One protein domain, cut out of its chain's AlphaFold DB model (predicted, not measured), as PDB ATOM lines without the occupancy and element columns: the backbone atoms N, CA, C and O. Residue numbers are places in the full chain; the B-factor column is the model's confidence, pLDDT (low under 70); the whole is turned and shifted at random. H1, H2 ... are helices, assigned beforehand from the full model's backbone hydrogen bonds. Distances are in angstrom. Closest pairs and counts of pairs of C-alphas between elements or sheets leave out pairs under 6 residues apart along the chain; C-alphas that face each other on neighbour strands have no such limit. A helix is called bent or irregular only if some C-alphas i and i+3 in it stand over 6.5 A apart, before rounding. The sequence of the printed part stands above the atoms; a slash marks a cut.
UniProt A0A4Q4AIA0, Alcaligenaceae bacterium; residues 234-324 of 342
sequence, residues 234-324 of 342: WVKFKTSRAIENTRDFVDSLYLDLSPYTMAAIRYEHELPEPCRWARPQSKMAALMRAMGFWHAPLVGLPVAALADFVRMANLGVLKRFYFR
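What this domain is: This is residues 234 to 324 of the 342 residues of a protein of Alcaligenaceae bacterium (UniProt A0A4Q4AIA0). The model is an elongated, open arrangement of six helices with few contacts between them: H2 lies nearest the middle, H3 runs off toward one end of the long axis, and H5 and H6 make a corner toward the other end, H6 turning back toward H2. H4 sits beside the last part of H2, H1 lies off to one side touching no helix, and residues 312 to 317, at the corner, stick out. The printed part has 91 residues with six named helices, H1 to H6 in order, and no named strand; the class is all helix. It is only just compact, close to loose, with a radius of gyration of the C-alphas of 14.4 A and spans of 45 by 29 by 19 A.

How they stand to each other: The longest helices by residues are H3, residues 259 to 270, and H5, residues 301 to 312, and they are apart. H3 is close but not clearly touching to H2, residues 246 to 256; their closest C-alphas, of Thr 261 and Leu 255, are 7.6 A apart, and they run the same way at a steep tilt of 52 degrees. H2 and H4, residues 283 to 291, only just touch, with 3 pairs of C-alphas within 8 A, and only at their ends; the closest C-alphas are those of Leu 253 and Ala 285, 5.9 A apart. H4 and H5 are near each other. H5, with residues 310 to 311 alone, only just touches H6, residues 316 to 323, with 3 pairs of C-alphas within 8 A, and only at the corner; the closest C-alphas, of Val 310 and Leu 318, are 6.7 A apart, and the tilt is a steep 46 degrees, opposite ways. H6 is close but not clearly touching to H2, the closest C-alphas being those of Tyr 322 and Arg 247, 7.8 A apart. H1, residues 234 to 238, is apart from the other five helices. Each O i to N i+4 pair is within hydrogen-bond range in H2, H4, H5 and H6; the counts are 0 of 1 in H1 and 3 of 8 in H3, with O i to N i+3 counts of 1 of 2 and 7 of 9.

Where its parts are: H3 measures 18.8 A from C-alpha 259 at (206.721, 179.482, 196.683) to C-alpha 270, and is irregular, with C-alphas 266 and 269 7.7 A apart. H5 measures 16.1 A, H2 15.3 A and H4 12.1 A. H1 begins at C-alpha 234, (216.347, 172.309, 188.957), and H6 ends at C-alpha 323, (200.138, 160.937, 198.947).

The domain as a whole: The C-alphas farthest apart, of Pro 272 and Ala 313, are 45.7 A apart. The printed part has no cut. The link from H3 to H4, residues 271 to 282, is long. The mean pLDDT of the printed part is 84.2; residues 236 to 242 and 314 to 324 are under 70.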
ATOM      1  N   TRP A 234     215.159 172.281 189.817       85.75
ATOM      2  CA  TRP A 234     216.347 172.309 188.957       85.75
ATOM      3  C   TRP A 234     216.849 170.926 188.518       85.75
ATOM      4  O   TRP A 234     217.606 170.841 187.557       85.75
ATOM      5  N   VAL A 235     216.454 169.844 189.199       79.38
ATOM      6  CA  VAL A 235     216.781 168.473 188.768       79.38
ATOM      7  C   VAL A 235     215.803 168.027 187.692       79.38
ATOM      8  O   VAL A 235     216.235 167.591 186.629       79.38
ATOM      9  N   LYS A 236     214.495 168.218 187.928       63.53
ATOM     10  CA  LYS A 236     213.455 167.845 186.958       63.53
ATOM     11  C   LYS A 236     213.626 168.535 185.607       63.53
ATOM     12  O   LYS A 236     213.243 167.952 184.610       63.53
ATOM     13  N   PHE A 237     214.198 169.740 185.561       59.50
ATOM     14  CA  PHE A 237     214.425 170.456 184.302       59.50
ATOM     15  C   PHE A 237     215.635 169.941 183.502       59.50
ATOM     16  O   PHE A 237     215.651 170.060 182.281       59.50
ATOM     17  N   LYS A 238     216.657 169.369 184.158       59.59
ATOM     18  CA  LYS A 238     217.838 168.825 183.456       59.59
ATOM     19  C   LYS A 238     217.512 167.541 182.698       59.59
ATOM     20  O   LYS A 238     218.082 167.283 181.645       59.59
ATOM     21  N   THR A 239     216.588 166.754 183.230       56.84
ATOM     22  CA  THR A 239     216.035 165.568 182.580       56.84
ATOM     23  C   THR A 239     214.782 165.988 181.824       56.84
ATOM     24  O   THR A 239     213.796 166.329 182.463       56.84
ATOM     25  N   SER A 240     214.779 165.991 180.493       55.06
ATOM     26  CA  SER A 240     213.594 166.270 179.665       55.06
ATOM     27  C   SER A 240     212.523 165.182 179.837       55.06
ATOM     28  O   SER A 240     212.288 164.369 178.945       55.06
ATOM     29  N   ARG A 241     211.922 165.095 181.022       58.34
ATOM     30  CA  ARG A 241     210.983 164.038 181.362       58.34
ATOM     31  C   ARG A 241     209.657 164.335 180.679       58.34
ATOM     32  O   ARG A 241     209.049 165.375 180.931       58.34
ATOM     33  N   ALA A 242     209.220 163.426 179.814       65.44
ATOM     34  CA  ALA A 242     207.879 163.476 179.260       65.44
ATOM     35  C   ALA A 242     206.858 163.360 180.404       65.44
ATOM     36  O   ALA A 242     207.061 162.613 181.360       65.44
ATOM     37  N   ILE A 243     205.766 164.119 180.331       76.69
ATOM     38  CA  ILE A 243     204.632 163.927 181.236       76.69
ATOM     39  C   ILE A 243     203.938 162.641 180.787       76.69
ATOM     40  O   ILE A 243     203.226 162.643 179.786       76.69
ATOM     41  N   GLU A 244     204.183 161.541 181.493       77.06
ATOM     42  CA  GLU A 244     203.697 160.213 181.094       77.06
ATOM     43  C   GLU A 244     202.268 159.945 181.573       77.06
ATOM     44  O   GLU A 244     201.546 159.143 180.985       77.06
ATOM     45  N   ASN A 245     201.838 160.606 182.649       80.12
ATOM     46  CA  ASN A 245     200.530 160.377 183.256       80.12
ATOM     47  C   ASN A 245     199.999 161.617 184.002       80.12
ATOM     48  O   ASN A 245     200.705 162.600 184.243       80.12
ATOM     49  N   THR A 246     198.727 161.556 184.411       80.94
ATOM     50  CA  THR A 246     198.037 162.630 185.147       80.94
ATOM     51  C   THR A 246     198.736 163.003 186.454       80.94
ATOM     52  O   THR A 246     198.686 164.156 186.876       80.94
ATOM     53  N   ARG A 247     199.403 162.051 187.112       79.06
ATOM     54  CA  ARG A 247     200.116 162.312 188.363       79.06
ATOM     55  C   ARG A 247     201.394 163.111 188.116       79.06
ATOM     56  O   ARG A 247     201.612 164.098 188.808       79.06
ATOM     57  N   ASP A 248     202.176 162.756 187.099       78.75
ATOM     58  CA  ASP A 248     203.363 163.518 186.694       78.75
ATOM     59  C   ASP A 248     202.997 164.942 186.273       78.75
ATOM     60  O   ASP A 248     203.726 165.891 186.581       78.75
ATOM     61  N   PHE A 249     201.837 165.108 185.627       84.31
ATOM     62  CA  PHE A 249     201.280 166.423 185.326       84.31
ATOM     63  C   PHE A 249     201.005 167.219 186.607       84.31
ATOM     64  O   PHE A 249     201.460 168.356 186.720       84.31
ATOM     65  N   VAL A 250     200.306 166.631 187.584       84.00
ATOM     66  CA  VAL A 250     199.994 167.287 188.867       84.00
ATOM     67  C   VAL A 250     201.266 167.638 189.638       84.00
ATOM     68  O   VAL A 250     201.389 168.764 190.112       84.00
ATOM     69  N   ASP A 251     202.233 166.725 189.727       81.38
ATOM     70  CA  ASP A 251     203.499 166.959 190.426       81.38
ATOM     71  C   ASP A 251     204.320 168.075 189.765       81.38
ATOM     72  O   ASP A 251     204.973 168.864 190.451       81.38
ATOM     73  N   SER A 252     204.311 168.143 188.431       84.25
ATOM     74  CA  SER A 252     205.010 169.188 187.673       84.25
ATOM     75  C   SER A 252     204.309 170.537 187.811       84.25
ATOM     76  O   SER A 252     204.955 171.529 188.140       84.25
ATOM     77  N   LEU A 253     202.980 170.561 187.663       88.19
ATOM     78  CA  LEU A 253     202.167 171.752 187.897       88.19
ATOM     79  C   LEU A 253     202.377 172.278 189.316       88.19
ATOM     80  O   LEU A 253     202.556 173.474 189.503       88.19
ATOM     81  N   TYR A 254     202.387 171.404 190.320       86.69
ATOM     82  CA  TYR A 254     202.569 171.837 191.695       86.69
ATOM     83  C   TYR A 254     203.955 172.448 191.903       86.69
ATOM     84  O   TYR A 254     204.046 173.556 192.417       86.69
ATOM     85  N   LEU A 255     205.028 171.817 191.414       87.94
ATOM     86  CA  LEU A 255     206.375 172.396 191.500       87.94
ATOM     87  C   LEU A 255     206.483 173.775 190.844       87.94
ATOM     88  O   LEU A 255     207.110 174.667 191.421       87.94
ATOM     89  N   ASP A 256     205.818 173.976 189.706       89.38
ATOM     90  CA  ASP A 256     205.729 175.283 189.053       89.38
ATOM     91  C   ASP A 256     204.949 176.310 189.884       89.38
ATOM     92  O   ASP A 256     205.139 177.511 189.727       89.38
ATOM     93  N   LEU A 257     204.055 175.887 190.767       92.12
ATOM     94  CA  LEU A 257     203.287 176.771 191.646       92.12
ATOM     95  C   LEU A 257     203.961 176.961 193.010       92.12
ATOM     96  O   LEU A 257     203.385 177.578 193.908       92.12
ATOM     97  N   SER A 258     205.172 176.428 193.183       92.75
ATOM     98  CA  SER A 258     205.872 176.464 194.461       92.75
ATOM     99  C   SER A 258     206.292 177.881 194.863       92.75
ATOM    100  O   SER A 258     206.869 178.610 194.048       92.75
ATOM    101  N   PRO A 259     206.134 178.256 196.147       95.00
ATOM    102  CA  PRO A 259     206.721 179.482 196.683       95.00
ATOM    103  C   PRO A 259     208.234 179.551 196.460       95.00
ATOM    104  O   PRO A 259     208.777 180.637 196.286       95.00
ATOM    105  N   TYR A 260     208.909 178.397 196.408       95.56
ATOM    106  CA  TYR A 260     210.342 178.324 196.146       95.56
ATOM    107  C   TYR A 260     210.697 178.833 194.744       95.56
ATOM    108  O   TYR A 260     211.549 179.705 194.614       95.56
ATOM    109  N   THR A 261     210.030 178.352 193.686       94.56
ATOM    110  CA  THR A 261     210.276 178.842 192.312       94.56
ATOM    111  C   THR A 261     209.930 180.326 192.164       94.56
ATOM    112  O   THR A 261     210.648 181.071 191.500       94.56
ATOM    113  N   MET A 262     208.877 180.783 192.844       94.38
ATOM    114  CA  MET A 262     208.490 182.193 192.872       94.38
ATOM    115  C   MET A 262     209.493 183.087 193.607       94.38
ATOM    116  O   MET A 262     209.684 184.237 193.221       94.38
ATOM    117  N   ALA A 263     210.131 182.587 194.663       96.06
ATOM    118  CA  ALA A 263     211.203 183.303 195.340       96.06
ATOM    119  C   ALA A 263     212.495 183.274 194.503       96.06
ATOM    120  O   ALA A 263     213.162 184.297 194.365       96.06
ATOM    121  N   ALA A 264     212.805 182.134 193.880       96.12
ATOM    122  CA  ALA A 264     214.013 181.921 193.088       96.12
ATOM    123  C   ALA A 264     214.105 182.828 191.853       96.12
ATOM    124  O   ALA A 264     215.191 183.305 191.533       96.12
ATOM    125  N   ILE A 265     212.984 183.099 191.169       94.25
ATOM    126  CA  ILE A 265     212.980 183.920 189.945       94.25
ATOM    127  C   ILE A 265     213.496 185.348 190.187       94.25
ATOM    128  O   ILE A 265     214.065 185.961 189.291       94.25
ATOM    129  N   ARG A 266     213.382 185.858 191.421       94.88
ATOM    130  CA  ARG A 266     213.877 187.189 191.816       94.88
ATOM    131  C   ARG A 266     215.403 187.300 191.824       94.88
ATOM    132  O   ARG A 266     215.918 188.399 191.990       94.88
ATOM    133  N   TYR A 267     216.100 186.177 191.694       96.00
ATOM    134  CA  TYR A 267     217.557 186.095 191.633       96.00
ATOM    135  C   TYR A 267     218.051 185.697 190.235       96.00
ATOM    136  O   TYR A 267     219.237 185.441 190.059       96.00
ATOM    137  N   GLU A 268     217.168 185.610 189.229       94.44
ATOM    138  CA  GLU A 268     217.530 185.123 187.888       94.44
ATOM    139  C   GLU A 268     218.687 185.918 187.265       94.44
ATOM    140  O   GLU A 268     219.565 185.320 186.655       94.44
ATOM    141  N   HIS A 269     218.723 187.237 187.469       94.62
ATOM    142  CA  HIS A 269     219.767 188.115 186.929       94.62
ATOM    143  C   HIS A 269     221.099 188.060 187.695       94.62
ATOM    144  O   HIS A 269     222.109 188.532 187.184       94.62
ATOM    145  N   GLU A 270     221.114 187.498 188.905       94.31
ATOM    146  CA  GLU A 270     222.313 187.372 189.753       94.31
ATOM    147  C   GLU A 270     222.962 185.985 189.640       94.31
ATOM    148  O   GLU A 270     224.059 185.747 190.152       94.31
ATOM    149  N   LEU A 271     222.278 185.038 188.993       92.94
ATOM    150  CA  LEU A 271     222.780 183.688 188.794       92.94
ATOM    151  C   LEU A 271     223.659 183.617 187.534       92.94
ATOM    152  O   LEU A 271     223.259 184.119 186.486       92.94
ATOM    153  N   PRO A 272     224.808 182.911 187.583       89.62
ATOM    154  CA  PRO A 272     225.640 182.686 186.396       89.62
ATOM    155  C   PRO A 272     224.934 181.891 185.290       89.62
ATOM    156  O   PRO A 272     225.264 182.010 184.116       89.62
ATOM    157  N   GLU A 273     223.977 181.046 185.676       87.69
ATOM    158  CA  GLU A 273     223.210 180.195 184.771       87.69
ATOM    159  C   GLU A 273     221.740 180.637 184.754       87.69
ATOM    160  O   GLU A 273     221.182 180.922 185.821       87.69
ATOM    161  N   PRO A 274     221.068 180.622 183.587       85.38
ATOM    162  CA  PRO A 274     219.658 180.978 183.497       85.38
ATOM    163  C   PRO A 274     218.762 180.125 184.409       85.38
ATOM    164  O   PRO A 274     218.732 178.895 184.318       85.38
ATOM    165  N   CYS A 275     217.934 180.779 185.223       88.56
ATOM    166  CA  CYS A 275     216.999 180.142 186.157       88.56
ATOM    167  C   CYS A 275     215.692 179.689 185.468       88.56
ATOM    168  O   CYS A 275     214.588 179.886 185.979       88.56
ATOM    169  N   ARG A 276     215.787 179.079 184.275       88.94
ATOM    170  CA  ARG A 276     214.617 178.725 183.441       88.94
ATOM    171  C   ARG A 276     213.634 177.795 184.151       88.94
ATOM    172  O   ARG A 276     212.431 177.914 183.944       88.94
ATOM    173  N   TRP A 277     214.139 176.922 185.018       89.94
ATOM    174  CA  TRP A 277     213.339 176.005 185.831       89.94
ATOM    175  C   TRP A 277     212.424 176.720 186.840       89.94
ATOM    176  O   TRP A 277     211.468 176.122 187.318       89.94
ATOM    177  N   ALA A 278     212.694 177.986 187.188       92.12
ATOM    178  CA  ALA A 278     211.844 178.764 188.090       92.12
ATOM    179  C   ALA A 278     210.651 179.416 187.372       92.12
ATOM    180  O   ALA A 278     209.718 179.901 188.023       92.12
ATOM    181  N   ARG A 279     210.655 179.438 186.035       91.56
ATOM    182  CA  ARG A 279     209.540 179.924 185.214       91.56
ATOM    183  C   ARG A 279     208.447 178.845 185.113       91.56
ATOM    184  O   ARG A 279     208.754 177.670 185.300       91.56
ATOM    185  N   PRO A 280     207.179 179.207 184.843       91.12
ATOM    186  CA  PRO A 280     206.144 178.204 184.620       91.12
ATOM    187  C   PRO A 280     206.464 177.371 183.373       91.12
ATOM    188  O   PRO A 280     206.772 177.934 182.323       91.12
ATOM    189  N   GLN A 281     206.367 176.047 183.484       87.38
ATOM    190  CA  GLN A 281     206.659 175.091 182.411       87.38
ATOM    191  C   GLN A 281     205.408 174.709 181.605       87.38
ATOM    192  O   GLN A 281     205.502 174.065 180.563       87.38
ATOM    193  N   SER A 282     204.216 175.120 182.052       88.62
ATOM    194  CA  SER A 282     202.953 174.884 181.349       88.62
ATOM    195  C   SER A 282     202.090 176.145 181.267       88.62
ATOM    196  O   SER A 282     202.168 177.033 182.118       88.62
ATOM    197  N   LYS A 283     201.197 176.206 180.266       92.06
ATOM    198  CA  LYS A 283     200.187 177.278 180.157       92.06
ATOM    199  C   LYS A 283     199.275 177.332 181.384       92.06
ATOM    200  O   LYS A 283     198.907 178.416 181.816       92.06
ATOM    201  N   MET A 284     198.953 176.170 181.959       93.19
ATOM    202  CA  MET A 284     198.161 176.079 183.186       93.19
ATOM    203  C   MET A 284     198.897 176.714 184.369       93.19
ATOM    204  O   MET A 284     198.323 177.542 185.072       93.19
ATOM    205  N   ALA A 285     200.182 176.392 184.555       93.44
ATOM    206  CA  ALA A 285     200.995 177.021 185.589       93.44
ATOM    207  C   ALA A 285     201.102 178.537 185.377       93.44
ATOM    208  O   ALA A 285     200.922 179.301 186.321       93.44
ATOM    209  N   ALA A 286     201.332 178.983 184.137       95.00
ATOM    210  CA  ALA A 286     201.385 180.404 183.800       95.00
ATOM    211  C   ALA A 286     200.067 181.126 184.131       95.00
ATOM    212  O   ALA A 286     200.091 182.171 184.781       95.00
ATOM    213  N   LEU A 287     198.923 180.536 183.761       95.75
ATOM    214  CA  LEU A 287     197.597 181.062 184.081       95.75
ATOM    215  C   LEU A 287     197.378 181.142 185.595       95.75
ATOM    216  O   LEU A 287     196.974 182.182 186.099       95.75
ATOM    217  N   MET A 288     197.682 180.080 186.343       95.62
ATOM    218  CA  MET A 288     197.522 180.072 187.801       95.62
ATOM    219  C   MET A 288     198.450 181.068 188.508       95.62
ATOM    220  O   MET A 288     198.037 181.684 189.492       95.62
ATOM    221  N   ARG A 289     199.680 181.268 188.012       95.44
ATOM    222  CA  ARG A 289     200.568 182.326 188.518       95.44
ATOM    223  C   ARG A 289     199.998 183.718 188.243       95.44
ATOM    224  O   ARG A 289     200.043 184.562 189.134       95.44
ATOM    225  N   ALA A 290     199.429 183.933 187.057       96.06
ATOM    226  CA  ALA A 290     198.786 185.192 186.688       96.06
ATOM    227  C   ALA A 290     197.530 185.474 187.530       96.06
ATOM    228  O   ALA A 290     197.414 186.560 188.086       96.06
ATOM    229  N   MET A 291     196.640 184.488 187.704       95.38
ATOM    230  CA  MET A 291     195.448 184.608 188.560       95.38
ATOM    231  C   MET A 291     195.804 184.877 190.025       95.38
ATOM    232  O   MET A 291     195.093 185.593 190.717       95.38
ATOM    233  N   GLY A 292     196.916 184.312 190.502       96.00
ATOM    234  CA  GLY A 292     197.449 184.594 191.830       96.00
ATOM    235  C   GLY A 292     198.264 185.886 191.918       96.00
ATOM    236  O   GLY A 292     198.907 186.096 192.942       96.00
ATOM    237  N   PHE A 293     198.308 186.708 190.862       95.81
ATOM    238  CA  PHE A 293     199.086 187.952 190.776       95.81
ATOM    239  C   PHE A 293     200.556 187.796 191.186       95.81
ATOM    240  O   PHE A 293     201.146 188.698 191.776       95.81
ATOM    241  N   TRP A 294     201.152 186.626 190.928       93.94
ATOM    242  CA  TRP A 294     202.504 186.286 191.390       93.94
ATOM    243  C   TRP A 294     202.710 186.409 192.914       93.94
ATOM    244  O   TRP A 294     203.841 186.503 193.394       93.94
ATOM    245  N   HIS A 295     201.631 186.340 193.695       95.06
ATOM    246  CA  HIS A 295     201.645 186.375 195.151       95.06
ATOM    247  C   HIS A 295     201.586 184.950 195.716       95.06
ATOM    248  O   HIS A 295     200.600 184.240 195.518       95.06
ATOM    249  N   ALA A 296     202.640 184.498 196.409       94.69
ATOM    250  CA  ALA A 296     202.818 183.078 196.757       94.69
ATOM    251  C   ALA A 296     201.617 182.450 197.485       94.69
ATOM    252  O   ALA A 296     201.220 181.346 197.112       94.69
ATOM    253  N   PRO A 297     200.983 183.128 198.460       96.12
ATOM    254  CA  PRO A 297     199.741 182.647 199.052       96.12
ATOM    255  C   PRO A 297     198.575 182.389 198.083       96.12
ATOM    256  O   PRO A 297     197.801 181.461 198.312       96.12
ATOM    257  N   LEU A 298     198.454 183.164 197.001       96.38
ATOM    258  CA  LEU A 298     197.342 183.084 196.044       96.38
ATOM    259  C   LEU A 298     197.630 182.116 194.890       96.38
ATOM    260  O   LEU A 298     196.729 181.447 194.383       96.38
ATOM    261  N   VAL A 299     198.894 182.005 194.480       94.81
ATOM    262  CA  VAL A 299     199.309 181.120 193.386       94.81
ATOM    263  C   VAL A 299     199.056 179.656 193.747       94.81
ATOM    264  O   VAL A 299     199.596 179.135 194.723       94.81
ATOM    265  N   GLY A 300     198.238 178.976 192.940       91.38
ATOM    266  CA  GLY A 300     197.884 177.570 193.152       91.38
ATOM    267  C   GLY A 300     196.898 177.323 194.299       91.38
ATOM    268  O   GLY A 300     196.734 176.173 194.704       91.38
ATOM    269  N   LEU A 301     196.223 178.362 194.811       93.44
ATOM    270  CA  LEU A 301     195.228 178.228 195.882       93.44
ATOM    271  C   LEU A 301     194.127 177.189 195.576       93.44
ATOM    272  O   LEU A 301     193.851 176.387 196.465       93.44
ATOM    273  N   PRO A 302     193.551 177.095 194.355       92.12
ATOM    274  CA  PRO A 302     192.567 176.049 194.053       92.12
ATOM    275  C   PRO A 302     193.119 174.627 194.231       92.12
ATOM    276  O   PRO A 302     192.423 173.742 194.726       92.12
ATOM    277  N   VAL A 303     194.391 174.412 193.878       90.69
ATOM    278  CA  VAL A 303     195.067 173.115 194.040       90.69
ATOM    279  C   VAL A 303     195.292 172.812 195.521       90.69
ATOM    280  O   VAL A 303     195.042 171.692 195.960       90.69
ATOM    281  N   ALA A 304     195.712 173.811 196.305       91.50
ATOM    282  CA  ALA A 304     195.875 173.671 197.751       91.50
ATOM    283  C   ALA A 304     194.540 173.378 198.457       91.50
ATOM    284  O   ALA A 304     194.485 172.489 199.300       91.50
ATOM    285  N   ALA A 305     193.456 174.055 198.065       92.81
ATOM    286  CA  ALA A 305     192.123 173.836 198.623       92.81
ATOM    287  C   ALA A 305     191.622 172.412 198.362       92.81
ATOM    288  O   ALA A 305     191.127 171.756 199.279       92.81
ATOM    289  N   LEU A 306     191.816 171.903 197.141       89.62
ATOM    290  CA  LEU A 306     191.502 170.515 196.815       89.62
ATOM    291  C   LEU A 306     192.350 169.537 197.642       89.62
ATOM    292  O   LEU A 306     191.813 168.579 198.197       89.62
ATOM    293  N   ALA A 307     193.658 169.777 197.758       87.50
ATOM    294  CA  ALA A 307     194.555 168.925 198.533       87.50
ATOM    295  C   ALA A 307     194.180 168.888 200.026       87.50
ATOM    296  O   ALA A 307     194.120 167.808 200.620       87.50
ATOM    297  N   ASP A 308     193.872 170.041 200.623       90.06
ATOM    298  CA  ASP A 308     193.425 170.137 202.011       90.06
ATOM    299  C   ASP A 308     192.071 169.461 202.222       90.06
ATOM    300  O   ASP A 308     191.912 168.718 203.192       90.06
ATOM    301  N   PHE A 309     191.121 169.634 201.299       89.31
ATOM    302  CA  PHE A 309     189.841 168.930 201.345       89.31
ATOM    303  C   PHE A 309     190.039 167.408 201.352       89.31
ATOM    304  O   PHE A 309     189.529 166.719 202.233       89.31
ATOM    305  N   VAL A 310     190.851 166.877 200.432       84.81
ATOM    306  CA  VAL A 310     191.173 165.441 200.358       84.81
ATOM    307  C   VAL A 310     191.844 164.942 201.639       84.81
ATOM    308  O   VAL A 310     191.543 163.844 202.121       84.81
ATOM    309  N   ARG A 311     192.761 165.737 202.201       82.25
ATOM    310  CA  ARG A 311     193.472 165.420 203.441       82.25
ATOM    311  C   ARG A 311     192.507 165.328 204.627       82.25
ATOM    312  O   ARG A 311     192.568 164.333 205.355       82.25
ATOM    313  N   MET A 312     191.631 166.324 204.788       82.81
ATOM    314  CA  MET A 312     190.652 166.424 205.879       82.81
ATOM    315  C   MET A 312     189.540 165.379 205.770       82.81
ATOM    316  O   MET A 312     189.209 164.738 206.760       82.81
ATOM    317  N   ALA A 313     189.022 165.128 204.565       82.69
ATOM    318  CA  ALA A 313     187.943 164.167 204.327       82.69
ATOM    319  C   ALA A 313     188.377 162.689 204.454       82.69
ATOM    320  O   ALA A 313     187.578 161.784 204.232       82.69
ATOM    321  N   ASN A 314     189.650 162.425 204.777       69.50
ATOM    322  CA  ASN A 314     190.230 161.088 204.929       69.50
ATOM    323  C   ASN A 314     189.939 160.120 203.759       69.50
ATOM    324  O   ASN A 314     189.862 158.908 203.947       69.50
ATOM    325  N   LEU A 315     189.797 160.645 202.538       69.25
ATOM    326  CA  LEU A 315     189.391 159.866 201.365       69.25
ATOM    327  C   LEU A 315     190.511 158.903 200.951       69.25
ATOM    328  O   LEU A 315     191.414 159.272 200.204       69.25
ATOM    329  N   GLY A 316     190.468 157.661 201.440       56.12
ATOM    330  CA  GLY A 316     191.559 156.685 201.327       56.12
ATOM    331  C   GLY A 316     192.052 156.413 199.898       56.12
ATOM    332  O   GLY A 316     193.251 156.224 199.695       56.12
ATOM    333  N   VAL A 317     191.166 156.443 198.895       58.16
ATOM    334  CA  VAL A 317     191.527 156.247 197.476       58.16
ATOM    335  C   VAL A 317     192.291 157.455 196.926       58.16
ATOM    336  O   VAL A 317     193.377 157.292 196.369       58.16
ATOM    337  N   LEU A 318     191.793 158.674 197.160       58.88
ATOM    338  CA  LEU A 318     192.499 159.897 196.773       58.88
ATOM    339  C   LEU A 318     193.790 160.078 197.581       58.88
ATOM    340  O   LEU A 318     194.792 160.516 197.026       58.88
ATOM    341  N   LYS A 319     193.826 159.665 198.855       59.97
ATOM    342  CA  LYS A 319     195.056 159.684 199.653       59.97
ATOM    343  C   LYS A 319     196.140 158.793 199.053       59.97
ATOM    344  O   LYS A 319     197.300 159.189 199.023       59.97
ATOM    345  N   ARG A 320     195.783 157.620 198.520       62.12
ATOM    346  CA  ARG A 320     196.745 156.762 197.809       62.12
ATOM    347  C   ARG A 320     197.214 157.387 196.496       62.12
ATOM    348  O   ARG A 320     198.401 157.320 196.204       62.12
ATOM    349  N   PHE A 321     196.317 158.021 195.746       60.88
ATOM    350  CA  PHE A 321     196.660 158.682 194.484       60.88
ATOM    351  C   PHE A 321     197.588 159.896 194.684       60.88
ATOM    352  O   PHE A 321     198.598 160.014 193.993       60.88
ATOM    353  N   TYR A 322     197.289 160.754 195.665       56.91
ATOM    354  CA  TYR A 322     198.005 162.013 195.904       56.91
ATOM    355  C   TYR A 322     199.192 161.900 196.874       56.91
ATOM    356  O   TYR A 322     200.174 162.617 196.706       56.91
ATOM    357  N   PHE A 323     199.139 161.004 197.868       58.53
ATOM    358  CA  PHE A 323     200.138 160.937 198.947       58.53
ATOM    359  C   PHE A 323     200.908 159.611 199.022       58.53
ATOM    360  O   PHE A 323     201.950 159.568 199.667       58.53
ATOM    361  N   ARG A 324     200.482 158.525 198.353       51.56
ATOM    362  CA  ARG A 324     201.283 157.287 198.302       51.56
ATOM    363  C   ARG A 324     202.243 157.352 197.120       51.56
ATOM    364  O   ARG A 324     201.899 157.036 195.981       51.56
TER     365      ARG A 324